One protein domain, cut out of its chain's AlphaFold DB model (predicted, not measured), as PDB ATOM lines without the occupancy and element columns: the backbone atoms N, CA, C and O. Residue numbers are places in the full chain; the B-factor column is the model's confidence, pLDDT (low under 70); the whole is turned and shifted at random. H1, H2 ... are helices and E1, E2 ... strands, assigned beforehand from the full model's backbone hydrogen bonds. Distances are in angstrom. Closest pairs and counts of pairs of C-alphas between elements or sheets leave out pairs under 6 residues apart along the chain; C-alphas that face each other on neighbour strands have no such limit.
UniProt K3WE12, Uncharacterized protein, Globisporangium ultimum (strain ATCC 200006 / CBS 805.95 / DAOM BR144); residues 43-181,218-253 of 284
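Overview. This is residues 43 to 181 and 218 to 253 of the 284 residues of an uncharacterized protein of Globisporangium ultimum (strain ATCC 200006 / CBS 805.95 / DAOM BR144) (UniProt K3WE12). Two strongly twisted sheets of four strands, E1 E7 E3 E5 and E4 E6 E2 E8, lie face to face as a sandwich, and beyond one end H2 and H3 make an arm that folds back, with residues 155 to 160 sticking out at its tip. H1 packs on H3 in this arm. The printed part has 175 residues, with five named helices and eight named strands in the order E1 E2 E3 H1 E4 E5 E6 H2 H3 H4 E7 E8 H5; both sheets are antiparallel and the class is mixed, helices and strands. The whole is compact, with a radius of gyration of the C-alphas of 17.5 A, and spans 56 by 35 by 29 A.

Arrangement. One sheet runs E1, residues 43 to 48, E7, residues 225 to 234, E3, residues 68 to 76, and E5, residues 118 to 125. Within hydrogen-bond range are N 45 and O 228 of E1 and E7, N 73 and O 231 of E3 and E7, and N 70 and O 123 of E3 and E5, each pair at 2.8 A. The other sheet runs E4, residues 89 to 99, E6, residues 128 to 140, E2, residues 55 to 64, and E8, residues 240 to 245. Here N 92 and O 137, N 62 and O 130, and N 61 and O 242 are within range, each at 2.8 A. E2 bends by 71 degrees at residue 58. In this sandwich, two sheets face to face, the strands of the one stand at 14 degrees to those of the other. H1, residues 79 to 82, touches H3, residues 159 to 173, at its residues 164 to 168 alone; the closest C-alphas, of Phe 82 and Ile 164, are 4.7 A apart. H3 only grazes the sheet E1 E7 E3 E5, with residues 171 to 173. H2, residues 146 to 156, is close to H3 but not clearly touching, with C-alphas of Phe 153 and Phe 161 closest at 6.9 A. H4, residues 219 to 222, is close to H2 but not clearly touching, with C-alphas of Ala 147 and Pro 219 closest at 6.2 A. H5, residues 248 to 251, only grazes the sheet E4 E6 E2 E8. Every O i to N i+4 pair is within hydrogen-bond range in H3, 5 of 7 in H2, and H1, H4 and H5 are too short for one.

Along the chain. E1 begins at C-alpha 43, (249.307, 206.280, 373.275). E6 is 39.4 A long, E4 32.2 A, E7 29.5 A and H3 20.9 A. H5 ends at C-alpha 251, (230.179, 201.731, 382.919).

Size, cuts and confidence. The C-alphas of Ser 67 and Lys 155, the two farthest apart, are 56.5 A apart. Residues 182 to 217 are not printed, and C-alphas 181 and 218 are 32.0 A apart across this cut. The link E4 to E5 is long, with 18 residues. The pLDDT is under 70 at residues 111 to 114, 177 to 181, 218 to 220 and 250 to 253.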
ATOM      1  N   CYS A  43     249.566 205.371 372.170       95.38
ATOM      2  CA  CYS A  43     249.307 206.280 373.275       95.38
ATOM      3  C   CYS A  43     249.326 205.476 374.575       95.38
ATOM      4  O   CYS A  43     248.815 204.353 374.613       95.38
ATOM      5  N   TRP A  44     249.917 206.044 375.618       95.50
ATOM      6  CA  TRP A  44     250.074 205.417 376.924       95.50
ATOM      7  C   TRP A  44     249.271 206.171 377.981       95.50
ATOM      8  O   TRP A  44     248.968 207.352 377.825       95.50
ATOM      9  N   ALA A  45     248.870 205.455 379.026       93.38
ATOM     10  CA  ALA A  45     248.127 206.000 380.148       93.38
ATOM     11  C   ALA A  45     248.492 205.265 381.437       93.38
ATOM     12  O   ALA A  45     248.549 204.030 381.478       93.38
ATOM     13  N   GLN A  46     248.682 206.028 382.506       93.06
ATOM     14  CA  GLN A  46     248.764 205.507 383.862       93.06
ATOM     15  C   GLN A  46     247.373 205.451 384.494       93.06
ATOM     16  O   GLN A  46     246.633 206.433 384.480       93.06
ATOM     17  N   VAL A  47     247.008 204.302 385.069       91.88
ATOM     18  CA  VAL A  47     245.678 204.092 385.651       91.88
ATOM     19  C   VAL A  47     245.765 203.442 387.020       91.88
ATOM     20  O   VAL A  47     246.493 202.471 387.232       91.88
ATOM     21  N   HIS A  48     244.962 203.936 387.956       92.25
ATOM     22  CA  HIS A  48     244.721 203.240 389.213       92.25
ATOM     23  C   HIS A  48     243.727 202.093 388.980       92.25
ATOM     24  O   HIS A  48     242.659 202.299 388.405       92.25
ATOM     25  N   VAL A  49     244.057 200.876 389.428       91.56
ATOM     26  CA  VAL A  49     243.251 199.671 389.178       91.56
ATOM     27  C   VAL A  49     242.357 199.350 390.389       91.56
ATOM     28  O   VAL A  49     242.805 198.695 391.343       91.56
ATOM     29  N   PRO A  50     241.065 199.741 390.378       87.81
ATOM     30  CA  PRO A  50     240.185 199.536 391.521       87.81
ATOM     31  C   PRO A  50     239.842 198.056 391.743       87.81
ATOM     32  O   PRO A  50     240.000 197.187 390.878       87.81
ATOM     33  N   TRP A  51     239.338 197.755 392.943       81.12
ATOM     34  CA  TRP A  51     238.661 196.492 393.229       81.12
ATOM     35  C   TRP A  51     237.238 196.777 393.741       81.12
ATOM     36  O   TRP A  51     237.105 197.493 394.733       81.12
ATOM     37  N   PRO A  52     236.178 196.215 393.128       83.12
ATOM     38  CA  PRO A  52     236.196 195.395 391.914       83.12
ATOM     39  C   PRO A  52     236.622 196.199 390.674       83.12
ATOM     40  O   PRO A  52     236.511 197.420 390.654       83.12
ATOM     41  N   ALA A  53     237.116 195.498 389.650       85.81
ATOM     42  CA  ALA A  53     237.561 196.117 388.402       85.81
ATOM     43  C   ALA A  53     236.393 196.786 387.658       85.81
ATOM     44  O   ALA A  53     235.340 196.165 387.493       85.81
ATOM     45  N   GLN A  54     236.615 198.008 387.178       87.81
ATOM     46  CA  GLN A  54     235.666 198.836 386.423       87.81
ATOM     47  C   GLN A  54     236.352 199.361 385.159       87.81
ATOM     48  O   GLN A  54     237.581 199.294 385.063       87.81
ATOM     49  N   PHE A  55     235.576 199.816 384.173       90.38
ATOM     50  CA  PHE A  55     236.183 200.511 383.039       90.38
ATOM     51  C   PHE A  55     236.820 201.809 383.527       90.38
ATOM     52  O   PHE A  55     236.336 202.410 384.483       90.38
ATOM     53  N   ALA A  56     237.936 202.174 382.905       91.50
ATOM     54  CA  ALA A  56     238.633 203.402 383.235       91.50
ATOM     55  C   ALA A  56     237.790 204.624 382.850       91.50
ATOM     56  O   ALA A  56     237.024 204.589 381.886       91.50
ATOM     57  N   ASP A  57     238.013 205.719 383.569       90.94
ATOM     58  CA  ASP A  57     237.386 207.024 383.320       90.94
ATOM     59  C   ASP A  57     238.005 207.732 382.096       90.94
ATOM     60  O   ASP A  57     237.644 208.853 381.745       90.94
ATOM     61  N   GLN A  58     238.952 207.063 381.435       92.69
ATOM     62  CA  GLN A  58     239.624 207.486 380.218       92.69
ATOM     63  C   GLN A  58     239.477 206.409 379.141       92.69
ATOM     64  O   GLN A  58     239.439 205.209 379.423       92.69
ATOM     65  N   GLU A  59     239.454 206.838 377.885       95.00
ATOM     66  CA  GLU A  59     239.410 205.973 376.709       95.00
ATOM     67  C   GLU A  59     240.437 206.422 375.682       95.00
ATOM     68  O   GLU A  59     240.842 207.582 375.633       95.00
ATOM     69  N   PHE A  60     240.819 205.514 374.792       96.94
ATOM     70  CA  PHE A  60     241.636 205.885 373.645       96.94
ATOM     71  C   PHE A  60     240.745 206.178 372.443       96.94
ATOM     72  O   PHE A  60     239.949 205.336 372.024       96.94
ATOM     73  N   LYS A  61     240.909 207.354 371.843       97.62
ATOM     74  CA  LYS A  61     240.281 207.720 370.577       97.62
ATOM     75  C   LYS A  61     241.216 207.391 369.419       97.62
ATOM     76  O   LYS A  61     242.309 207.943 369.335       97.62
ATOM     77  N   ILE A  62     240.745 206.552 368.504       97.94
ATOM     78  CA  ILE A  62     241.382 206.240 367.225       97.94
ATOM     79  C   ILE A  62     240.717 207.093 366.144       97.94
ATOM     80  O   ILE A  62     239.495 207.051 365.985       97.94
ATOM     81  N   ALA A  63     241.507 207.849 365.388       97.88
ATOM     82  CA  ALA A  63     241.055 208.564 364.202       97.88
ATOM     83  C   ALA A  63     241.567 207.848 362.945       97.88
ATOM     84  O   ALA A  63     242.773 207.781 362.717       97.88
ATOM     85  N   LEU A  64     240.637 207.321 362.145       97.44
ATOM     86  CA  LEU A  64     240.890 206.694 360.845       97.44
ATOM     87  C   LEU A  64     240.284 207.553 359.736       97.44
ATOM     88  O   LEU A  64     239.086 207.844 359.747       97.44
ATOM     89  N   LYS A  65     241.087 207.933 358.748       96.62
ATOM     90  CA  LYS A  65     240.643 208.643 357.544       96.62
ATOM     91  C   LYS A  65     240.218 207.698 356.428       96.62
ATOM     92  O   LYS A  65     239.369 208.064 355.612       96.62
ATOM     93  N   HIS A  66     240.763 206.486 356.406       95.69
ATOM     94  CA  HIS A  66     240.453 205.473 355.404       95.69
ATOM     95  C   HIS A  66     239.993 204.166 356.053       95.69
ATOM     96  O   HIS A  66     240.511 203.758 357.089       95.69
ATOM     97  N   SER A  67     239.020 203.491 355.430       96.81
ATOM     98  CA  SER A  67     238.631 202.148 355.864       96.81
ATOM     99  C   SER A  67     239.820 201.198 355.704       96.81
ATOM    100  O   SER A  67     240.428 201.138 354.633       96.81
ATOM    101  N   SER A  68     240.152 200.458 356.758       95.75
ATOM    102  CA  SER A  68     241.346 199.614 356.817       95.75
ATOM    103  C   SER A  68     241.112 198.395 357.702       95.75
ATOM    104  O   SER A  68     240.319 198.435 358.642       95.75
ATOM    105  N   THR A  69     241.875 197.330 357.460       95.62
ATOM    106  CA  THR A  69     242.134 196.325 358.494       95.62
ATOM    107  C   THR A  69     242.980 196.971 359.581       95.62
ATOM    108  O   THR A  69     244.002 197.594 359.281       95.62
ATOM    109  N   VAL A  70     242.546 196.843 360.827       96.50
ATOM    110  CA  VAL A  70     243.178 197.450 361.993       96.50
ATOM    111  C   VAL A  70     243.523 196.359 362.997       96.50
ATOM    112  O   VAL A  70     242.669 195.551 363.369       96.50
ATOM    113  N   ALA A  71     244.776 196.337 363.445       96.19
ATOM    114  CA  ALA A  71     245.197 195.530 364.582       96.19
ATOM    115  C   ALA A  71     245.326 196.442 365.803       96.19
ATOM    116  O   ALA A  71     246.137 197.367 365.812       96.19
ATOM    117  N   ILE A  72     244.504 196.186 366.818       96.62
ATOM    118  CA  ILE A  72     244.475 196.948 368.067       96.62
ATOM    119  C   ILE A  72     245.092 196.080 369.153       96.62
ATOM    120  O   ILE A  72     244.638 194.956 369.378       96.62
ATOM    121  N   VAL A  73     246.103 196.613 369.833       95.75
ATOM    122  CA  VAL A  73     246.840 195.935 370.897       95.75
ATOM    123  C   VAL A  73     246.836 196.825 372.131       95.75
ATOM    124  O   VAL A  73     247.493 197.858 372.160       95.75
ATOM    125  N   LEU A  74     246.102 196.417 373.161       95.94
ATOM    126  CA  LEU A  74     246.227 196.998 374.493       95.94
ATOM    127  C   LEU A  74     247.288 196.199 375.247       95.94
ATOM    128  O   LEU A  74     247.134 194.984 375.397       95.94
ATOM    129  N   GLN A  75     248.341 196.850 375.723       94.50
ATOM    130  CA  GLN A  75     249.468 196.202 376.389       94.50
ATOM    131  C   GLN A  75     249.853 196.889 377.692       94.50
ATOM    132  O   GLN A  75     249.542 198.053 377.910       94.50
ATOM    133  N   GLN A  76     250.517 196.139 378.563       93.00
ATOM    134  CA  GLN A  76     251.183 196.666 379.751       93.00
ATOM    135  C   GLN A  76     252.630 197.014 379.405       93.00
ATOM    136  O   GLN A  76     253.182 196.475 378.442       93.00
ATOM    137  N   VAL A  77     253.253 197.854 380.225       91.50
ATOM    138  CA  VAL A  77     254.710 198.036 380.202       91.50
ATOM    139  C   VAL A  77     255.442 196.716 380.453       91.50
ATOM    140  O   VAL A  77     254.939 195.819 381.144       91.50
ATOM    141  N   ASP A  78     256.623 196.567 379.859       87.69
ATOM    142  CA  ASP A  78     257.361 195.315 379.920       87.69
ATOM    143  C   ASP A  78     258.082 195.139 381.256       87.69
ATOM    144  O   ASP A  78     259.120 195.733 381.518       87.69
ATOM    145  N   GLN A  79     257.548 194.246 382.082       85.31
ATOM    146  CA  GLN A  79     258.059 193.973 383.425       85.31
ATOM    147  C   GLN A  79     259.417 193.257 383.458       85.31
ATOM    148  O   GLN A  79     259.975 193.066 384.533       85.31
ATOM    149  N   ARG A  80     259.952 192.821 382.307       85.81
ATOM    150  CA  ARG A  80     261.231 192.092 382.248       85.81
ATOM    151  C   ARG A  80     262.421 192.924 382.727       85.81
ATOM    152  O   ARG A  80     263.334 192.345 383.305       85.81
ATOM    153  N   TYR A  81     262.377 194.235 382.511       84.25
ATOM    154  CA  TYR A  81     263.489 195.148 382.789       84.25
ATOM    155  C   TYR A  81     263.511 195.663 384.233       84.25
ATOM    156  O   TYR A  81     264.530 196.140 384.707       84.25
ATOM    157  N   PHE A  82     262.414 195.494 384.975       85.44
ATOM    158  CA  PHE A  82     262.313 195.918 386.373       85.44
ATOM    159  C   PHE A  82     261.923 194.763 387.303       85.44
ATOM    160  O   PHE A  82     261.049 194.880 388.168       85.44
ATOM    161  N   SER A  83     262.555 193.599 387.116       85.94
ATOM    162  CA  SER A  83     262.193 192.418 387.899       85.94
ATOM    163  C   SER A  83     262.488 192.599 389.392       85.94
ATOM    164  O   SER A  83     263.586 192.986 389.783       85.94
ATOM    165  N   GLY A  84     261.499 192.304 390.236       86.50
ATOM    166  CA  GLY A  84     261.468 192.637 391.659       86.50
ATOM    167  C   GLY A  84     260.591 193.849 391.989       86.50
ATOM    168  O   GLY A  84     259.988 193.886 393.064       86.50
ATOM    169  N   LEU A  85     260.458 194.796 391.054       91.56
ATOM    170  CA  LEU A  85     259.618 195.990 391.185       91.56
ATOM    171  C   LEU A  85     258.276 195.857 390.456       91.56
ATOM    172  O   LEU A  85     257.578 196.839 390.236       91.56
ATOM    173  N   GLU A  86     257.852 194.647 390.099       90.38
ATOM    174  CA  GLU A  86     256.578 194.454 389.402       90.38
ATOM    175  C   GLU A  86     255.349 194.625 390.320       90.38
ATOM    176  O   GLU A  86     254.219 194.745 389.842       90.38
ATOM    177  N   GLY A  87     255.558 194.578 391.638       91.31
ATOM    178  CA  GLY A  87     254.516 194.667 392.659       91.31
ATOM    179  C   GLY A  87     253.731 193.378 392.902       91.31
ATOM    180  O   GLY A  87     253.943 192.324 392.295       91.31
ATOM    181  N   GLN A  88     252.797 193.444 393.853       92.12
ATOM    182  CA  GLN A  88     252.092 192.257 394.348       92.12
ATOM    183  C   GLN A  88     250.972 191.738 393.422       92.12
ATOM    184  O   GLN A  88     250.389 190.676 393.696       92.12
ATOM    185  N   TYR A  89     250.642 192.443 392.337       91.50
ATOM    186  CA  TYR A  89     249.479 192.148 391.494       91.50
ATOM    187  C   TYR A  89     249.840 191.729 390.066       91.50
ATOM    188  O   TYR A  89     250.653 192.348 389.392       91.50
ATOM    189  N   ASP A  90     249.146 190.704 389.573       89.69
ATOM    190  CA  ASP A  90     249.062 190.399 388.148       89.69
ATOM    191  C   ASP A  90     247.861 191.131 387.556       89.69
ATOM    192  O   ASP A  90     246.717 190.916 387.981       89.69
ATOM    193  N   PHE A  91     248.108 191.962 386.548       91.50
ATOM    194  CA  PHE A  91     247.042 192.645 385.832       91.50
ATOM    195  C   PHE A  91     246.557 191.838 384.627       91.50
ATOM    196  O   PHE A  91     247.320 191.147 383.947       91.50
ATOM    197  N   ARG A  92     245.257 191.939 384.351       90.94
ATOM    198  CA  ARG A  92     244.604 191.374 383.169       90.94
ATOM    199  C   ARG A  92     243.855 192.469 382.440       90.94
ATOM    200  O   ARG A  92     243.071 193.198 383.053       90.94
ATOM    201  N   LEU A  93     244.093 192.529 381.139       92.31
ATOM    202  CA  LEU A  93     243.602 193.579 380.265       92.31
ATOM    203  C   LEU A  93     242.339 193.149 379.527       92.31
ATOM    204  O   LEU A  93     242.262 192.057 378.962       92.31
ATOM    205  N   HIS A  94     241.373 194.054 379.482       91.81
ATOM    206  CA  HIS A  94     240.151 193.924 378.708       91.81
ATOM    207  C   HIS A  94     239.869 195.240 378.001       91.81
ATOM    208  O   HIS A  94     240.081 196.299 378.582       91.81
ATOM    209  N   PHE A  95     239.342 195.189 376.783       93.75
ATOM    210  CA  PHE A  95     238.833 196.388 376.134       93.75
ATOM    211  C   PHE A  95     237.638 196.102 375.235       93.75
ATOM    212  O   PHE A  95     237.377 194.961 374.839       93.75
ATOM    213  N   ARG A  96     236.913 197.168 374.926       93.81
ATOM    214  CA  ARG A  96     235.812 197.230 373.975       93.81
ATOM    215  C   ARG A  96     236.124 198.304 372.956       93.81
ATOM    216  O   ARG A  96     236.721 199.316 373.289       93.81
ATOM    217  N   LEU A  97     235.718 198.056 371.724       95.19
ATOM    218  CA  LEU A  97     235.826 198.988 370.620       95.19
ATOM    219  C   LEU A  97     234.424 199.464 370.258       95.19
ATOM    220  O   LEU A  97     233.531 198.637 370.063       95.19
ATOM    221  N   ARG A  98     234.243 200.773 370.132       94.44
ATOM    222  CA  ARG A  98     232.963 201.404 369.813       94.44
ATOM    223  C   ARG A  98     233.150 202.510 368.783       94.44
ATOM    224  O   ARG A  98     234.186 203.168 368.776       94.44
ATOM    225  N   ARG A  99     232.169 202.726 367.913       94.56
ATOM    226  CA  ARG A  99     232.190 203.859 366.982       94.56
ATOM    227  C   ARG A  99     231.701 205.128 367.676       94.56
ATOM    228  O   ARG A  99     230.835 205.081 368.551       94.56
ATOM    229  N   GLU A 100     232.228 206.279 367.273       93.12
ATOM    230  CA  GLU A 100     231.711 207.575 367.718       93.12
ATOM    231  C   GLU A 100     230.213 207.727 367.395       93.12
ATOM    232  O   GLU A 100     229.781 207.502 366.267       93.12
ATOM    233  N   GLY A 101     229.425 208.101 368.409       88.75
ATOM    234  CA  GLY A 101     227.970 208.257 368.323       88.75
ATOM    235  C   GLY A 101     227.132 206.987 368.539       88.75
ATOM    236  O   GLY A 101     225.917 207.100 368.674       88.75
ATOM    237  N   GLU A 102     227.736 205.796 368.608       87.31
ATOM    238  CA  GLU A 102     227.020 204.528 368.854       87.31
ATOM    239  C   GLU A 102     227.144 204.102 370.314       87.31
ATOM    240  O   GLU A 102     228.229 204.188 370.847       87.31
ATOM    241  N   THR A 103     226.111 203.595 370.986       81.44
ATOM    242  CA  THR A 103     226.234 203.162 372.399       81.44
ATOM    243  C   THR A 103     226.726 201.723 372.563       81.44
ATOM    244  O   THR A 103     227.355 201.390 373.564       81.44
ATOM    245  N   GLU A 104     226.447 200.857 371.590       84.62
ATOM    246  CA  GLU A 104     226.825 199.443 371.634       84.62
ATOM    247  C   GLU A 104     228.252 199.234 371.127       84.62
ATOM    248  O   GLU A 104     228.687 199.884 370.179       84.62
ATOM    249  N   TYR A 105     228.992 198.312 371.747       88.62
ATOM    250  CA  TYR A 105     230.337 197.987 371.284       88.62
ATOM    251  C   TYR A 105     230.288 197.214 369.961       88.62
ATOM    252  O   TYR A 105     229.503 196.286 369.783       88.62
ATOM    253  N   PHE A 106     231.198 197.557 369.056       90.19
ATOM    254  CA  PHE A 106     231.405 196.859 367.792       90.19
ATOM    255  C   PHE A 106     232.178 195.551 367.993       90.19
ATOM    256  O   PHE A 106     231.842 194.510 367.429       90.19
ATOM    257  N   ALA A 107     233.222 195.590 368.824       91.31
ATOM    258  CA  ALA A 107     234.053 194.434 369.136       91.31
ATOM    259  C   ALA A 107     234.568 194.497 370.577       91.31
ATOM    260  O   ALA A 107     234.574 195.549 371.214       91.31
ATOM    261  N   ARG A 108     235.029 193.359 371.099       91.38
ATOM    262  CA  ARG A 108     235.669 193.266 372.417       91.38
ATOM    263  C   ARG A 108     236.886 192.366 372.364       91.38
ATOM    264  O   ARG A 108     236.926 191.414 371.579       91.38
ATOM    265  N   SER A 109     237.844 192.630 373.240       88.88
ATOM    266  CA  SER A 109     238.991 191.752 373.398       88.88
ATOM    267  C   SER A 109     238.577 190.404 373.986       88.88
ATOM    268  O   SER A 109     237.659 190.297 374.811       88.88
ATOM    269  N   LYS A 110     239.256 189.346 373.538       81.19
ATOM    270  CA  LYS A 110     239.123 188.014 374.128       81.19
ATOM    271  C   LYS A 110     240.117 187.876 375.265       81.19
ATOM    272  O   LYS A 110     241.250 188.344 375.172       81.19
ATOM    273  N   GLN A 111     239.693 187.201 376.328       67.19
ATOM    274  CA  GLN A 111     240.606 186.868 377.406       67.19
ATOM    275  C   GLN A 111     241.644 185.878 376.883       67.19
ATOM    276  O   GLN A 111     241.301 184.760 376.498       67.19
ATOM    277  N   SER A 112     242.905 186.287 376.903       66.88
ATOM    278  CA  SER A 112     244.011 185.364 376.697       66.88
ATOM    279  C   SER A 112     244.105 184.411 377.893       66.88
ATOM    280  O   SER A 112     243.990 184.824 379.055       66.88
ATOM    281  N   ILE A 113     244.243 183.120 377.591       62.22
ATOM    282  CA  ILE A 113     244.233 182.027 378.576       62.22
ATOM    283  C   ILE A 113     245.597 181.908 379.272       62.22
ATOM    284  O   ILE A 113     245.651 181.550 380.447       62.22
ATOM    285  N   LEU A 114     246.679 182.245 378.565       66.00
ATOM    286  CA  LEU A 114     248.063 182.061 379.013       66.00
ATOM    287  C   LEU A 114     248.783 183.398 379.217       66.00
ATOM    288  O   LEU A 114     249.330 183.651 380.287       66.00
ATOM    289  N   MET A 115     248.755 184.273 378.208       71.75
ATOM    290  CA  MET A 115     249.514 185.527 378.208       71.75
ATOM    291  C   MET A 115     248.663 186.696 378.703       71.75
ATOM    292  O   MET A 115     247.623 186.981 378.125       71.75
ATOM    293  N   THR A 116     249.100 187.413 379.736       81.00
ATOM    294  CA  THR A 116     248.349 188.553 380.304       81.00
ATOM    295  C   THR A 116     248.908 189.921 379.914       81.00
ATOM    296  O   THR A 116     248.259 190.937 380.163       81.00
ATOM    297  N   ARG A 117     250.089 189.952 379.279       87.62
ATOM    298  CA  ARG A 117     250.819 191.183 378.927       87.62
ATOM    299  C   ARG A 117     250.073 192.073 377.938       87.62
ATOM    300  O   ARG A 117     250.218 193.286 377.991       87.62
ATOM    301  N   SER A 118     249.263 191.478 377.065       92.06
ATOM    302  CA  SER A 118     248.499 192.210 376.056       92.06
ATOM    303  C   SER A 118     247.162 191.545 375.755       92.06
ATOM    304  O   SER A 118     247.043 190.320 375.827       92.06
ATOM    305  N   ALA A 119     246.195 192.346 375.326       92.56
ATOM    306  CA  ALA A 119     244.974 191.905 374.674       92.56
ATOM    307  C   ALA A 119     244.945 192.486 373.256       92.56
ATOM    308  O   ALA A 119     245.248 193.662 373.066       92.56
ATOM    309  N   ASN A 120     244.580 191.677 372.262       93.06
ATOM    310  CA  ASN A 120     244.589 192.095 370.863       93.06
ATOM    311  C   ASN A 120     243.312 191.692 370.120       93.06
ATOM    312  O   ASN A 120     242.662 190.702 370.469       93.06
ATOM    313  N   ILE A 121     242.958 192.480 369.104       93.44
ATOM    314  CA  ILE A 121     241.969 192.130 368.079       93.44
ATOM    315  C   ILE A 121     242.465 192.601 366.705       93.44
ATOM    316  O   ILE A 121     243.122 193.634 366.600       93.44
ATOM    317  N   GLU A 122     242.116 191.861 365.656       94.31
ATOM    318  CA  GLU A 122     242.278 192.266 364.254       94.31
ATOM    319  C   GLU A 122     240.873 192.369 363.651       94.31
ATOM    320  O   GLU A 122     240.119 191.392 363.679       94.31
ATOM    321  N   VAL A 123     240.495 193.559 363.181       95.50
ATOM    322  CA  VAL A 123     239.142 193.870 362.689       95.50
ATOM    323  C   VAL A 123     239.200 194.847 361.519       95.50
ATOM    324  O   VAL A 123     240.083 195.698 361.463       95.50
ATOM    325  N   ASP A 124     238.252 194.752 360.591       96.88
ATOM    326  CA  ASP A 124     238.092 195.737 359.519       96.88
ATOM    327  C   ASP A 124     237.202 196.881 360.009       96.88
ATOM    328  O   ASP A 124     236.071 196.645 360.442       96.88
ATOM    329  N   LEU A 125     237.718 198.111 359.958       97.12
ATOM    330  CA  LEU A 125     237.022 199.312 360.415       97.12
ATOM    331  C   LEU A 125     236.776 200.273 359.260       97.12
ATOM    332  O   LEU A 125     237.627 200.462 358.389       97.12
ATOM    333  N   ASP A 126     235.616 200.921 359.296       97.12
ATOM    334  CA  ASP A 126     235.321 202.045 358.419       97.12
ATOM    335  C   ASP A 126     236.053 203.315 358.859       97.12
ATOM    336  O   ASP A 126     236.337 203.516 360.045       97.12
ATOM    337  N   ALA A 127     236.284 204.212 357.897       97.56
ATOM    338  CA  ALA A 127     236.751 205.564 358.178       97.56
ATOM    339  C   ALA A 127     235.843 206.262 359.209       97.56
ATOM    340  O   ALA A 127     234.607 206.241 359.117       97.56
ATOM    341  N   GLY A 128     236.468 206.907 360.188       97.19
ATOM    342  CA  GLY A 128     235.793 207.593 361.273       97.19
ATOM    343  C   GLY A 128     236.571 207.548 362.581       97.19
ATOM    344  O   GLY A 128     237.716 207.103 362.656       97.19
ATOM    345  N   ASN A 129     235.906 208.030 363.623       97.69
ATOM    346  CA  ASN A 129     236.421 208.012 364.980       97.69
ATOM    347  C   ASN A 129     235.899 206.785 365.724       97.69
ATOM    348  O   ASN A 129     234.702 206.482 365.693       97.69
ATOM    349  N   TRP A 130     236.804 206.129 366.434       97.31
ATOM    350  CA  TRP A 130     236.523 204.964 367.253       97.31
ATOM    351  C   TRP A 130     237.063 205.177 368.661       97.31
ATOM    352  O   TRP A 130     238.069 205.856 368.847       97.31
ATOM    353  N   PHE A 131     236.399 204.589 369.644       96.62
ATOM    354  CA  PHE A 131     236.775 204.641 371.048       96.62
ATOM    355  C   PHE A 131     237.116 203.245 371.544       96.62
ATOM    356  O   PHE A 131     236.394 202.281 371.273       96.62
ATOM    357  N   VAL A 132     238.227 203.149 372.266       96.50
ATOM    358  CA  VAL A 132     238.653 201.944 372.963       96.50
ATOM    359  C   VAL A 132     238.494 202.172 374.459       96.50
ATOM    360  O   VAL A 132     239.364 202.755 375.110       96.50
ATOM    361  N   SER A 133     237.380 201.681 374.993       94.81
ATOM    362  CA  SER A 133     237.135 201.596 376.429       94.81
ATOM    363  C   SER A 133     237.913 200.425 376.987       94.81
ATOM    364  O   SER A 133     237.760 199.300 376.502       94.81
ATOM    365  N   PHE A 134     238.700 200.630 378.032       93.88
ATOM    366  CA  PHE A 134     239.487 199.553 378.616       93.88
ATOM    367  C   PHE A 134     239.219 199.384 380.104       93.88
ATOM    368  O   PHE A 134     238.761 200.277 380.810       93.88
ATOM    369  N   LYS A 135     239.489 198.171 380.567       91.81
ATOM    370  CA  LYS A 135     239.393 197.764 381.955       91.81
ATOM    371  C   LYS A 135     240.595 196.914 382.303       91.81
ATOM    372  O   LYS A 135     240.897 195.927 381.628       91.81
ATOM    373  N   VAL A 136     241.199 197.242 383.431       92.06
ATOM    374  CA  VAL A 136     242.267 196.455 384.034       92.06
ATOM    375  C   VAL A 136     241.708 195.770 385.273       92.06
ATOM    376  O   VAL A 136     240.998 196.375 386.072       92.06
ATOM    377  N   SER A 137     241.985 194.481 385.429       90.94
ATOM    378  CA  SER A 137     241.679 193.756 386.662       90.94
ATOM    379  C   SER A 137     242.959 193.252 387.302       90.94
ATOM    380  O   SER A 137     243.871 192.840 386.596       90.94
ATOM    381  N   ARG A 138     243.021 193.277 388.635       89.44
ATOM    382  CA  ARG A 138     244.184 192.830 389.409       89.44
ATOM    383  C   ARG A 138     243.909 191.534 390.164       89.44
ATOM    384  O   ARG A 138     242.826 191.350 390.726       89.44
ATOM    385  N   VAL A 139     244.898 190.648 390.204       87.81
ATOM    386  CA  VAL A 139     244.889 189.399 390.978       87.81
ATOM    387  C   VAL A 139     246.155 189.346 391.824       87.81
ATOM    388  O   VAL A 139     247.230 189.644 391.322       87.81
ATOM    389  N   LYS A 140     246.057 188.981 393.108       88.94
ATOM    390  CA  LYS A 140     247.260 188.806 393.939       88.94
ATOM    391  C   LYS A 140     248.116 187.668 393.379       88.94
ATOM    392  O   LYS A 140     247.629 186.545 393.261       88.94
ATOM    393  N   SER A 141     249.375 187.979 393.089       87.69
ATOM    394  CA  SER A 141     250.362 187.055 392.508       87.69
ATOM    395  C   SER A 141     251.107 186.227 393.564       87.69
ATOM    396  O   SER A 141     251.688 185.191 393.260       87.69
ATOM    397  N   GLY A 142     251.091 186.679 394.825       87.88
ATOM    398  CA  GLY A 142     251.913 186.124 395.906       87.88
ATOM    399  C   GLY A 142     253.311 186.747 396.011       87.88
ATOM    400  O   GLY A 142     254.036 186.412 396.947       87.88
ATOM    401  N   ARG A 143     253.672 187.665 395.100       89.12
ATOM    402  CA  ARG A 143     254.885 188.492 395.191       89.12
ATOM    403  C   ARG A 143     254.831 189.437 396.399       89.12
ATOM    404  O   ARG A 143     253.756 189.729 396.931       89.12
ATOM    405  N   ALA A 144     256.007 189.881 396.843       88.88
ATOM    406  CA  ALA A 144     256.126 190.950 397.829       88.88
ATOM    407  C   ALA A 144     255.660 192.290 397.233       88.88
ATOM    408  O   ALA A 144     255.577 192.432 396.014       88.88
ATOM    409  N   THR A 145     255.354 193.259 398.094       91.56
ATOM    410  CA  THR A 145     255.120 194.638 397.655       91.56
ATOM    411  C   THR A 145     256.422 195.276 397.182       91.56
ATOM    412  O   THR A 145     257.497 194.887 397.657       91.56
ATOM    413  N   ARG A 146     256.335 196.283 396.302       91.31
ATOM    414  CA  ARG A 146     257.520 197.028 395.842       91.31
ATOM    415  C   ARG A 146     258.301 197.629 397.002       91.31
ATOM    416  O   ARG A 146     259.491 197.368 397.115       91.31
ATOM    417  N   ALA A 147     257.618 198.297 397.933       90.38
ATOM    418  CA  ALA A 147     258.239 198.859 399.135       90.38
ATOM    419  C   ALA A 147     259.083 197.828 399.907       90.38
ATOM    420  O   ALA A 147     260.226 198.089 400.268       90.38
ATOM    421  N   LYS A 148     258.570 196.603 400.082       90.00
ATOM    422  CA  LYS A 148     259.309 195.534 400.764       90.00
ATOM    423  C   LYS A 148     260.528 195.057 399.968       90.00
ATOM    424  O   LYS A 148     261.517 194.645 400.571       90.00
ATOM    425  N   TYR A 149     260.444 195.050 398.638       88.88
ATOM    426  CA  TYR A 149     261.590 194.747 397.786       88.88
ATOM    427  C   TYR A 149     262.655 195.844 397.916       88.88
ATOM    428  O   TYR A 149     263.802 195.538 398.227       88.88
ATOM    429  N   ILE A 150     262.261 197.114 397.805       90.25
ATOM    430  CA  ILE A 150     263.148 198.275 397.953       90.25
ATOM    431  C   ILE A 150     263.849 198.253 399.318       90.25
ATOM    432  O   ILE A 150     265.071 198.321 399.380       90.25
ATOM    433  N   GLU A 151     263.119 198.051 400.418       89.12
ATOM    434  CA  GLU A 151     263.697 197.967 401.769       89.12
ATOM    435  C   GLU A 151     264.761 196.865 401.922       89.12
ATOM    436  O   GLU A 151     265.689 196.997 402.729       89.12
ATOM    437  N   ALA A 152     264.615 195.760 401.187       86.88
ATOM    438  CA  ALA A 152     265.539 194.636 401.254       86.88
ATOM    439  C   ALA A 152     266.865 194.921 400.534       86.88
ATOM    440  O   ALA A 152     267.895 194.442 401.000       86.88
ATOM    441  N   PHE A 153     266.838 195.693 399.442       83.25
ATOM    442  CA  PHE A 153     267.997 195.913 398.564       83.25
ATOM    443  C   PHE A 153     268.620 197.311 398.684       83.25
ATOM    444  O   PHE A 153     269.808 197.466 398.416       83.25
ATOM    445  N   CYS A 154     267.875 198.308 399.167       79.31
ATOM    446  CA  CYS A 154     268.358 199.684 399.328       79.31
ATOM    447  C   CYS A 154     269.570 199.781 400.276       79.31
ATOM    448  O   CYS A 154     270.456 200.604 400.075       79.31
ATOM    449  N   LYS A 155     269.671 198.888 401.271       78.12
ATOM    450  CA  LYS A 155     270.802 198.868 402.220       78.12
ATOM    451  C   LYS A 155     272.146 198.548 401.578       78.12
ATOM    452  O   LYS A 155     273.167 198.975 402.108       78.12
ATOM    453  N   ASP A 156     272.123 197.789 400.489       75.19
ATOM    454  CA  ASP A 156     273.332 197.321 399.821       75.19
ATOM    455  C   ASP A 156     273.737 198.247 398.662       75.19
ATOM    456  O   ASP A 156     274.806 198.037 398.102       75.19
ATOM    457  N   GLN A 157     272.901 199.244 398.309       71.88
ATOM    458  CA  GLN A 157     273.111 200.222 397.223       71.88
ATOM    459  C   GLN A 157     273.748 199.613 395.963       71.88
ATOM    460  O   GLN A 157     274.677 200.159 395.386       71.88
ATOM    461  N   SER A 158     273.274 198.435 395.552       84.88
ATOM    462  CA  SER A 158     273.858 197.721 394.416       84.88
ATOM    463  C   SER A 158     273.549 198.436 393.099       84.88
ATOM    464  O   SER A 158     272.385 198.742 392.839       84.88
ATOM    465  N   ASP A 159     274.547 198.562 392.222       87.50
ATOM    466  CA  ASP A 159     274.393 199.103 390.858       87.50
ATOM    467  C   ASP A 159     273.269 198.403 390.089       87.50
ATOM    468  O   ASP A 159     272.432 199.027 389.442       87.50
ATOM    469  N   LYS A 160     273.153 197.082 390.271       87.62
ATOM    470  CA  LYS A 160     272.067 196.290 389.694       87.62
ATOM    471  C   LYS A 160     270.686 196.755 390.160       87.62
ATOM    472  O   LYS A 160     269.741 196.741 389.377       87.62
ATOM    473  N   PHE A 161     270.537 197.106 391.436       89.69
ATOM    474  CA  PHE A 161     269.266 197.616 391.949       89.69
ATOM    475  C   PHE A 161     268.963 199.003 391.375       89.69
ATOM    476  O   PHE A 161     267.821 199.248 390.995       89.69
ATOM    477  N   MET A 162     269.975 199.865 391.245       89.88
ATOM    478  CA  MET A 162     269.819 201.184 390.624       89.88
ATOM    479  C   MET A 162     269.382 201.077 389.159       89.88
ATOM    480  O   MET A 162     268.447 201.767 388.764       89.88
ATOM    481  N   HIS A 163     269.960 200.156 388.381       89.25
ATOM    482  CA  HIS A 163     269.532 199.886 386.998       89.25
ATOM    483  C   HIS A 163     268.066 199.438 386.910       89.25
ATOM    484  O   HIS A 163     267.287 199.938 386.098       89.25
ATOM    485  N   ILE A 164     267.657 198.528 387.803       91.56
ATOM    486  CA  ILE A 164     266.270 198.043 387.903       91.56
ATOM    487  C   ILE A 164     265.313 199.188 388.271       91.56
ATOM    488  O   ILE A 164     264.213 199.258 387.722       91.56
ATOM    489  N   ALA A 165     265.712 200.070 389.191       91.12
ATOM    490  CA  ALA A 165     264.922 201.229 389.599       91.12
ATOM    491  C   ALA A 165     264.768 202.240 388.450       91.12
ATOM    492  O   ALA A 165     263.644 202.597 388.115       91.12
ATOM    493  N   ARG A 166     265.859 202.586 387.754       91.19
ATOM    494  CA  ARG A 166     265.820 203.450 386.559       91.19
ATOM    495  C   ARG A 166     264.909 202.878 385.470       91.19
ATOM    496  O   ARG A 166     264.069 203.584 384.925       91.19
ATOM    497  N   SER A 167     265.014 201.574 385.203       90.81
ATOM    498  CA  SER A 167     264.142 200.877 384.244       90.81
ATOM    499  C   SER A 167     262.666 200.908 384.654       90.81
ATOM    500  O   SER A 167     261.781 200.983 383.798       90.81
ATOM    501  N   TYR A 168     262.381 200.835 385.959       92.06
ATOM    502  CA  TYR A 168     261.029 200.974 386.497       92.06
ATOM    503  C   TYR A 168     260.490 202.391 386.277       92.06
ATOM    504  O   TYR A 168     259.393 202.536 385.734       92.06
ATOM    505  N   ASP A 169     261.267 203.411 386.643       91.69
ATOM    506  CA  ASP A 169     260.884 204.817 386.506       91.69
ATOM    507  C   ASP A 169     260.639 205.170 385.037       91.69
ATOM    508  O   ASP A 169     259.576 205.691 384.700       91.69
ATOM    509  N   PHE A 170     261.537 204.754 384.139       89.12
ATOM    510  CA  PHE A 170     261.380 204.921 382.694       89.12
ATOM    511  C   PHE A 170     260.099 204.261 382.166       89.12
ATOM    512  O   PHE A 170     259.321 204.858 381.417       89.12
ATOM    513  N   ALA A 171     259.833 203.016 382.574       89.12
ATOM    514  CA  ALA A 171     258.620 202.318 382.171       89.12
ATOM    515  C   ALA A 171     257.354 203.035 382.666       89.12
ATOM    516  O   ALA A 171     256.361 203.082 381.936       89.12
ATOM    517  N   PHE A 172     257.368 203.589 383.880       89.12
ATOM    518  CA  PHE A 172     256.210 204.274 384.448       89.12
ATOM    519  C   PHE A 172     256.015 205.694 383.894       89.12
ATOM    520  O   PHE A 172     254.868 206.079 383.658       89.12
ATOM    521  N   ALA A 173     257.096 206.404 383.566       88.56
ATOM    522  CA  ALA A 173     257.072 207.723 382.930       88.56
ATOM    523  C   ALA A 173     256.421 207.705 381.530       88.56
ATOM    524  O   ALA A 173     255.775 208.669 381.115       88.56
ATOM    525  N   LYS A 174     256.446 206.560 380.822       84.44
ATOM    526  CA  LYS A 174     255.650 206.380 379.587       84.44
ATOM    527  C   LYS A 174     254.159 206.667 379.814       84.44
ATOM    528  O   LYS A 174     253.469 207.096 378.896       84.44
ATOM    529  N   GLY A 175     253.639 206.413 381.017       79.69
ATOM    530  CA  GLY A 175     252.230 206.603 381.359       79.69
ATOM    531  C   GLY A 175     251.822 208.042 381.678       79.69
ATOM    532  O   GLY A 175     250.629 208.339 381.586       79.69
ATOM    533  N   THR A 176     252.769 208.909 382.047       76.62
ATOM    534  CA  THR A 176     252.526 210.325 382.372       76.62
ATOM    535  C   THR A 176     252.614 211.237 381.149       76.62
ATOM    536  O   THR A 176     252.080 212.344 381.178       76.62
ATOM    537  N   GLY A 177     253.182 210.741 380.044       64.25
ATOM    538  CA  GLY A 177     253.386 211.515 378.817       64.25
ATOM    539  C   GLY A 177     254.671 212.344 378.830       64.25
ATOM    540  O   GLY A 177     254.866 213.149 377.927       64.25
ATOM    541  N   ASP A 178     255.539 212.134 379.824       50.47
ATOM    542  CA  ASP A 178     256.820 212.838 379.947       50.47
ATOM    543  C   ASP A 178     257.883 212.293 378.975       50.47
ATOM    544  O   ASP A 178     258.844 212.985 378.660       50.47
ATOM    545  N   VAL A 179     257.670 211.089 378.431       51.78
ATOM    546  CA  VAL A 179     258.587 210.417 377.497       51.78
ATOM    547  C   VAL A 179     257.943 210.322 376.107       51.78
ATOM    548  O   VAL A 179     257.474 209.263 375.677       51.78
ATOM    549  N   ASP A 180     257.866 211.451 375.401       39.97
ATOM    550  CA  ASP A 180     257.439 211.510 373.998       39.97
ATOM    551  C   ASP A 180     258.657 211.349 373.065       39.97
ATOM    552  O   ASP A 180     259.242 212.324 372.607       39.97
ATOM    553  N   GLY A 181     258.989 210.098 372.730       40.69
ATOM    554  CA  GLY A 181     259.837 209.743 371.582       40.69
ATOM    555  C   GLY A 181     261.355 209.908 371.764       40.69
ATOM    556  O   GLY A 181     261.843 210.973 372.112       40.69
ATOM    557  N   PRO A 218     249.638 204.720 400.777       63.44
ATOM    558  CA  PRO A 218     249.900 203.405 401.341       63.44
ATOM    559  C   PRO A 218     250.576 202.498 400.293       63.44
ATOM    560  O   PRO A 218     250.113 202.453 399.155       63.44
ATOM    561  N   PRO A 219     251.592 201.694 400.651       60.56
ATOM    562  CA  PRO A 219     252.352 200.884 399.687       60.56
ATOM    563  C   PRO A 219     251.499 199.843 398.930       60.56
ATOM    564  O   PRO A 219     251.921 199.284 397.921       60.56
ATOM    565  N   GLU A 220     250.280 199.557 399.401       62.62
ATOM    566  CA  GLU A 220     249.302 198.732 398.677       62.62
ATOM    567  C   GLU A 220     248.586 199.478 397.536       62.62
ATOM    568  O   GLU A 220     248.112 198.837 396.591       62.62
ATOM    569  N   GLU A 221     248.479 200.806 397.628       74.25
ATOM    570  CA  GLU A 221     247.878 201.676 396.612       74.25
ATOM    571  C   GLU A 221     248.844 201.904 395.453       74.25
ATOM    572  O   GLU A 221     248.426 201.836 394.299       74.25
ATOM    573  N   GLU A 222     250.143 202.035 395.722       78.88
ATOM    574  CA  GLU A 222     251.145 202.149 394.663       78.88
ATOM    575  C   GLU A 222     251.137 200.906 393.768       78.88
ATOM    576  O   GLU A 222     251.013 201.005 392.546       78.88
ATOM    577  N   ASP A 223     251.191 199.705 394.349       88.56
ATOM    578  CA  ASP A 223     251.147 198.438 393.603       88.56
ATOM    579  C   ASP A 223     249.876 198.273 392.749       88.56
ATOM    580  O   ASP A 223     249.805 197.381 391.905       88.56
ATOM    581  N   SER A 224     248.846 199.089 392.980       90.06
ATOM    582  CA  SER A 224     247.603 199.068 392.212       90.06
ATOM    583  C   SER A 224     247.620 199.940 390.960       90.06
ATOM    584  O   SER A 224     246.658 199.899 390.191       90.06
ATOM    585  N   ILE A 225     248.689 200.701 390.741       91.94
ATOM    586  CA  ILE A 225     248.885 201.505 389.541       91.94
ATOM    587  C   ILE A 225     249.391 200.601 388.415       91.94
ATOM    588  O   ILE A 225     250.339 199.836 388.588       91.94
ATOM    589  N   ALA A 226     248.762 200.705 387.250       92.06
ATOM    590  CA  ALA A 226     249.197 200.043 386.030       92.06
ATOM    591  C   ALA A 226     249.423 201.079 384.928       92.06
ATOM    592  O   ALA A 226     248.620 201.996 384.763       92.06
ATOM    593  N   VAL A 227     250.475 200.887 384.135       94.19
ATOM    594  CA  VAL A 227     250.705 201.661 382.912       94.19
ATOM    595  C   VAL A 227     250.314 200.812 381.713       94.19
ATOM    596  O   VAL A 227     250.807 199.691 381.533       94.19
ATOM    597  N   VAL A 228     249.376 201.329 380.923       94.88
ATOM    598  CA  VAL A 228     248.799 200.650 379.764       94.88
ATOM    599  C   VAL A 228     248.992 201.475 378.502       94.88
ATOM    600  O   VAL A 228     248.766 202.679 378.487       94.88
ATOM    601  N   GLY A 229     249.398 200.808 377.430       95.62
ATOM    602  CA  GLY A 229     249.595 201.394 376.112       95.62
ATOM    603  C   GLY A 229     248.616 200.809 375.114       95.62
ATOM    604  O   GLY A 229     248.436 199.590 375.058       95.62
ATOM    605  N   LEU A 230     247.996 201.663 374.305       96.81
ATOM    606  CA  LEU A 230     247.265 201.237 373.123       96.81
ATOM    607  C   LEU A 230     248.142 201.429 371.892       96.81
ATOM    608  O   LEU A 230     248.475 202.556 371.543       96.81
ATOM    609  N   LEU A 231     248.464 200.331 371.211       96.56
ATOM    610  CA  LEU A 231     249.135 200.320 369.917       96.56
ATOM    611  C   LEU A 231     248.118 199.957 368.842       96.56
ATOM    612  O   LEU A 231     247.443 198.927 368.922       96.56
ATOM    613  N   VAL A 232     248.019 200.800 367.823       97.38
ATOM    614  CA  VAL A 232     247.098 200.613 366.708       97.38
ATOM    615  C   VAL A 232     247.899 200.567 365.424       97.38
ATOM    616  O   VAL A 232     248.648 201.490 365.120       97.38
ATOM    617  N   TYR A 233     247.716 199.492 364.668       97.56
ATOM    618  CA  TYR A 233     248.284 199.328 363.338       97.56
ATOM    619  C   TYR A 233     247.159 199.404 362.319       97.56
ATOM    620  O   TYR A 233     246.192 198.646 362.418       97.56
ATOM    621  N   ALA A 234     247.291 200.266 361.316       97.19
ATOM    622  CA  ALA A 234     246.349 200.356 360.205       97.19
ATOM    623  C   ALA A 234     247.073 200.683 358.898       97.19
ATOM    624  O   ALA A 234     248.141 201.288 358.899       97.19
ATOM    625  N   LYS A 235     246.471 200.342 357.759       95.00
ATOM    626  CA  LYS A 235     246.909 200.804 356.433       95.00
ATOM    627  C   LYS A 235     246.363 202.206 356.142       95.00
ATOM    628  O   LYS A 235     245.735 202.438 355.111       95.00
ATOM    629  N   ASP A 236     246.565 203.115 357.087       95.06
ATOM    630  CA  ASP A 236     246.135 204.506 357.016       95.06
ATOM    631  C   ASP A 236     247.298 205.407 357.461       95.06
ATOM    632  O   ASP A 236     247.654 205.379 358.640       95.06
ATOM    633  N   PRO A 237     247.907 206.188 356.548       93.94
ATOM    634  CA  PRO A 237     249.040 207.052 356.875       93.94
ATOM    635  C   PRO A 237     248.667 208.213 357.803       93.94
ATOM    636  O   PRO A 237     249.552 208.850 358.363       93.94
ATOM    637  N   GLU A 238     247.376 208.508 357.958       95.06
ATOM    638  CA  GLU A 238     246.876 209.581 358.817       95.06
ATOM    639  C   GLU A 238     246.256 209.039 360.116       95.06
ATOM    640  O   GLU A 238     245.484 209.739 360.776       95.06
ATOM    641  N   LEU A 239     246.590 207.794 360.478       97.25
ATOM    642  CA  LEU A 239     246.194 207.171 361.735       97.25
ATOM    643  C   LEU A 239     246.686 208.002 362.925       97.25
ATOM    644  O   LEU A 239     247.876 208.277 363.059       97.25
ATOM    645  N   ALA A 240     245.772 208.327 363.837       97.19
ATOM    646  CA  ALA A 240     246.110 208.971 365.100       97.19
ATOM    647  C   ALA A 240     245.408 208.289 366.274       97.19
ATOM    648  O   ALA A 240     244.251 207.870 366.169       97.19
ATOM    649  N   VAL A 241     246.104 208.215 367.407       97.00
ATOM    650  CA  VAL A 241     245.586 207.692 368.674       97.00
ATOM    651  C   VAL A 241     245.861 208.722 369.758       97.00
ATOM    652  O   VAL A 241     246.947 209.288 369.808       97.00
ATOM    653  N   ARG A 242     244.873 208.984 370.612       96.44
ATOM    654  CA  ARG A 242     245.029 209.877 371.766       96.44
ATOM    655  C   ARG A 242     244.130 209.460 372.916       96.44
ATOM    656  O   ARG A 242     243.072 208.877 372.681       96.44
ATOM    657  N   LEU A 243     244.517 209.816 374.130       95.38
ATOM    658  CA  LEU A 243     243.697 209.633 375.319       95.38
ATOM    659  C   LEU A 243     242.614 210.722 375.399       95.38
ATOM    660  O   LEU A 243     242.848 211.880 375.043       95.38
ATOM    661  N   VAL A 244     241.415 210.344 375.826       95.19
ATOM    662  CA  VAL A 244     240.268 211.233 376.060       95.19
ATOM    663  C   VAL A 244     239.527 210.798 377.325       95.19
ATOM    664  O   VAL A 244     239.695 209.670 377.780       95.19
ATOM    665  N   GLU A 245     238.694 211.673 377.884       92.94
ATOM    666  CA  GLU A 245     237.754 211.285 378.943       92.94
ATOM    667  C   GLU A 245     236.725 210.281 378.409       92.94
ATOM    668  O   GLU A 245     236.269 210.389 377.265       92.94
ATOM    669  N   ALA A 246     236.384 209.299 379.240       88.50
ATOM    670  CA  ALA A 246     235.402 208.280 378.915       88.50
ATOM    671  C   ALA A 246     233.979 208.841 378.910       88.50
ATOM    672  O   ALA A 246     233.617 209.713 379.698       88.50
ATOM    673  N   ASP A 247     233.142 208.271 378.048       83.44
ATOM    674  CA  ASP A 247     231.698 208.491 378.093       83.44
ATOM    675  C   ASP A 247     231.101 207.844 379.364       83.44
ATOM    676  O   ASP A 247     231.426 206.708 379.713       83.44
ATOM    677  N   GLU A 248     230.188 208.532 380.057       72.69
ATOM    678  CA  GLU A 248     229.543 208.035 381.286       72.69
ATOM    679  C   GLU A 248     228.835 206.680 381.079       72.69
ATOM    680  O   GLU A 248     228.690 205.877 382.007       72.69
ATOM    681  N   LEU A 249     228.415 206.387 379.844       70.69
ATOM    682  CA  LEU A 249     227.706 205.157 379.486       70.69
ATOM    683  C   LEU A 249     228.615 203.917 379.416       70.69
ATOM    684  O   LEU A 249     228.112 202.793 379.360       70.69
ATOM    685  N   VAL A 250     229.938 204.089 379.463       67.31
ATOM    686  CA  VAL A 250     230.932 203.001 379.378       67.31
ATOM    687  C   VAL A 250     230.802 202.017 380.542       67.31
ATOM    688  O   VAL A 250     231.022 200.813 380.378       67.31
ATOM    689  N   ASN A 251     230.369 202.515 381.702       63.41
ATOM    690  CA  ASN A 251     230.179 201.731 382.919       63.41
ATOM    691  C   ASN A 251     228.808 201.042 383.021       63.41
ATOM    692  O   ASN A 251     228.520 200.421 384.048       63.41
ATOM    693  N   GLN A 252     227.962 201.083 381.982       62.66
ATOM    694  CA  GLN A 252     226.775 200.227 381.967       62.66
ATOM    695  C   GLN A 252     227.210 198.754 382.034       62.66
ATOM    696  O   GLN A 252     227.893 198.229 381.151       62.66
ATOM    697  N   LEU A 253     226.851 198.111 383.151       49.53
ATOM    698  CA  LEU A 253     227.234 196.747 383.499       49.53
ATOM    699  C   LEU A 253     226.811 195.781 382.393       49.53
ATOM    700  O   LEU A 253     225.628 195.507 382.202       49.53
TER     701      LEU A 253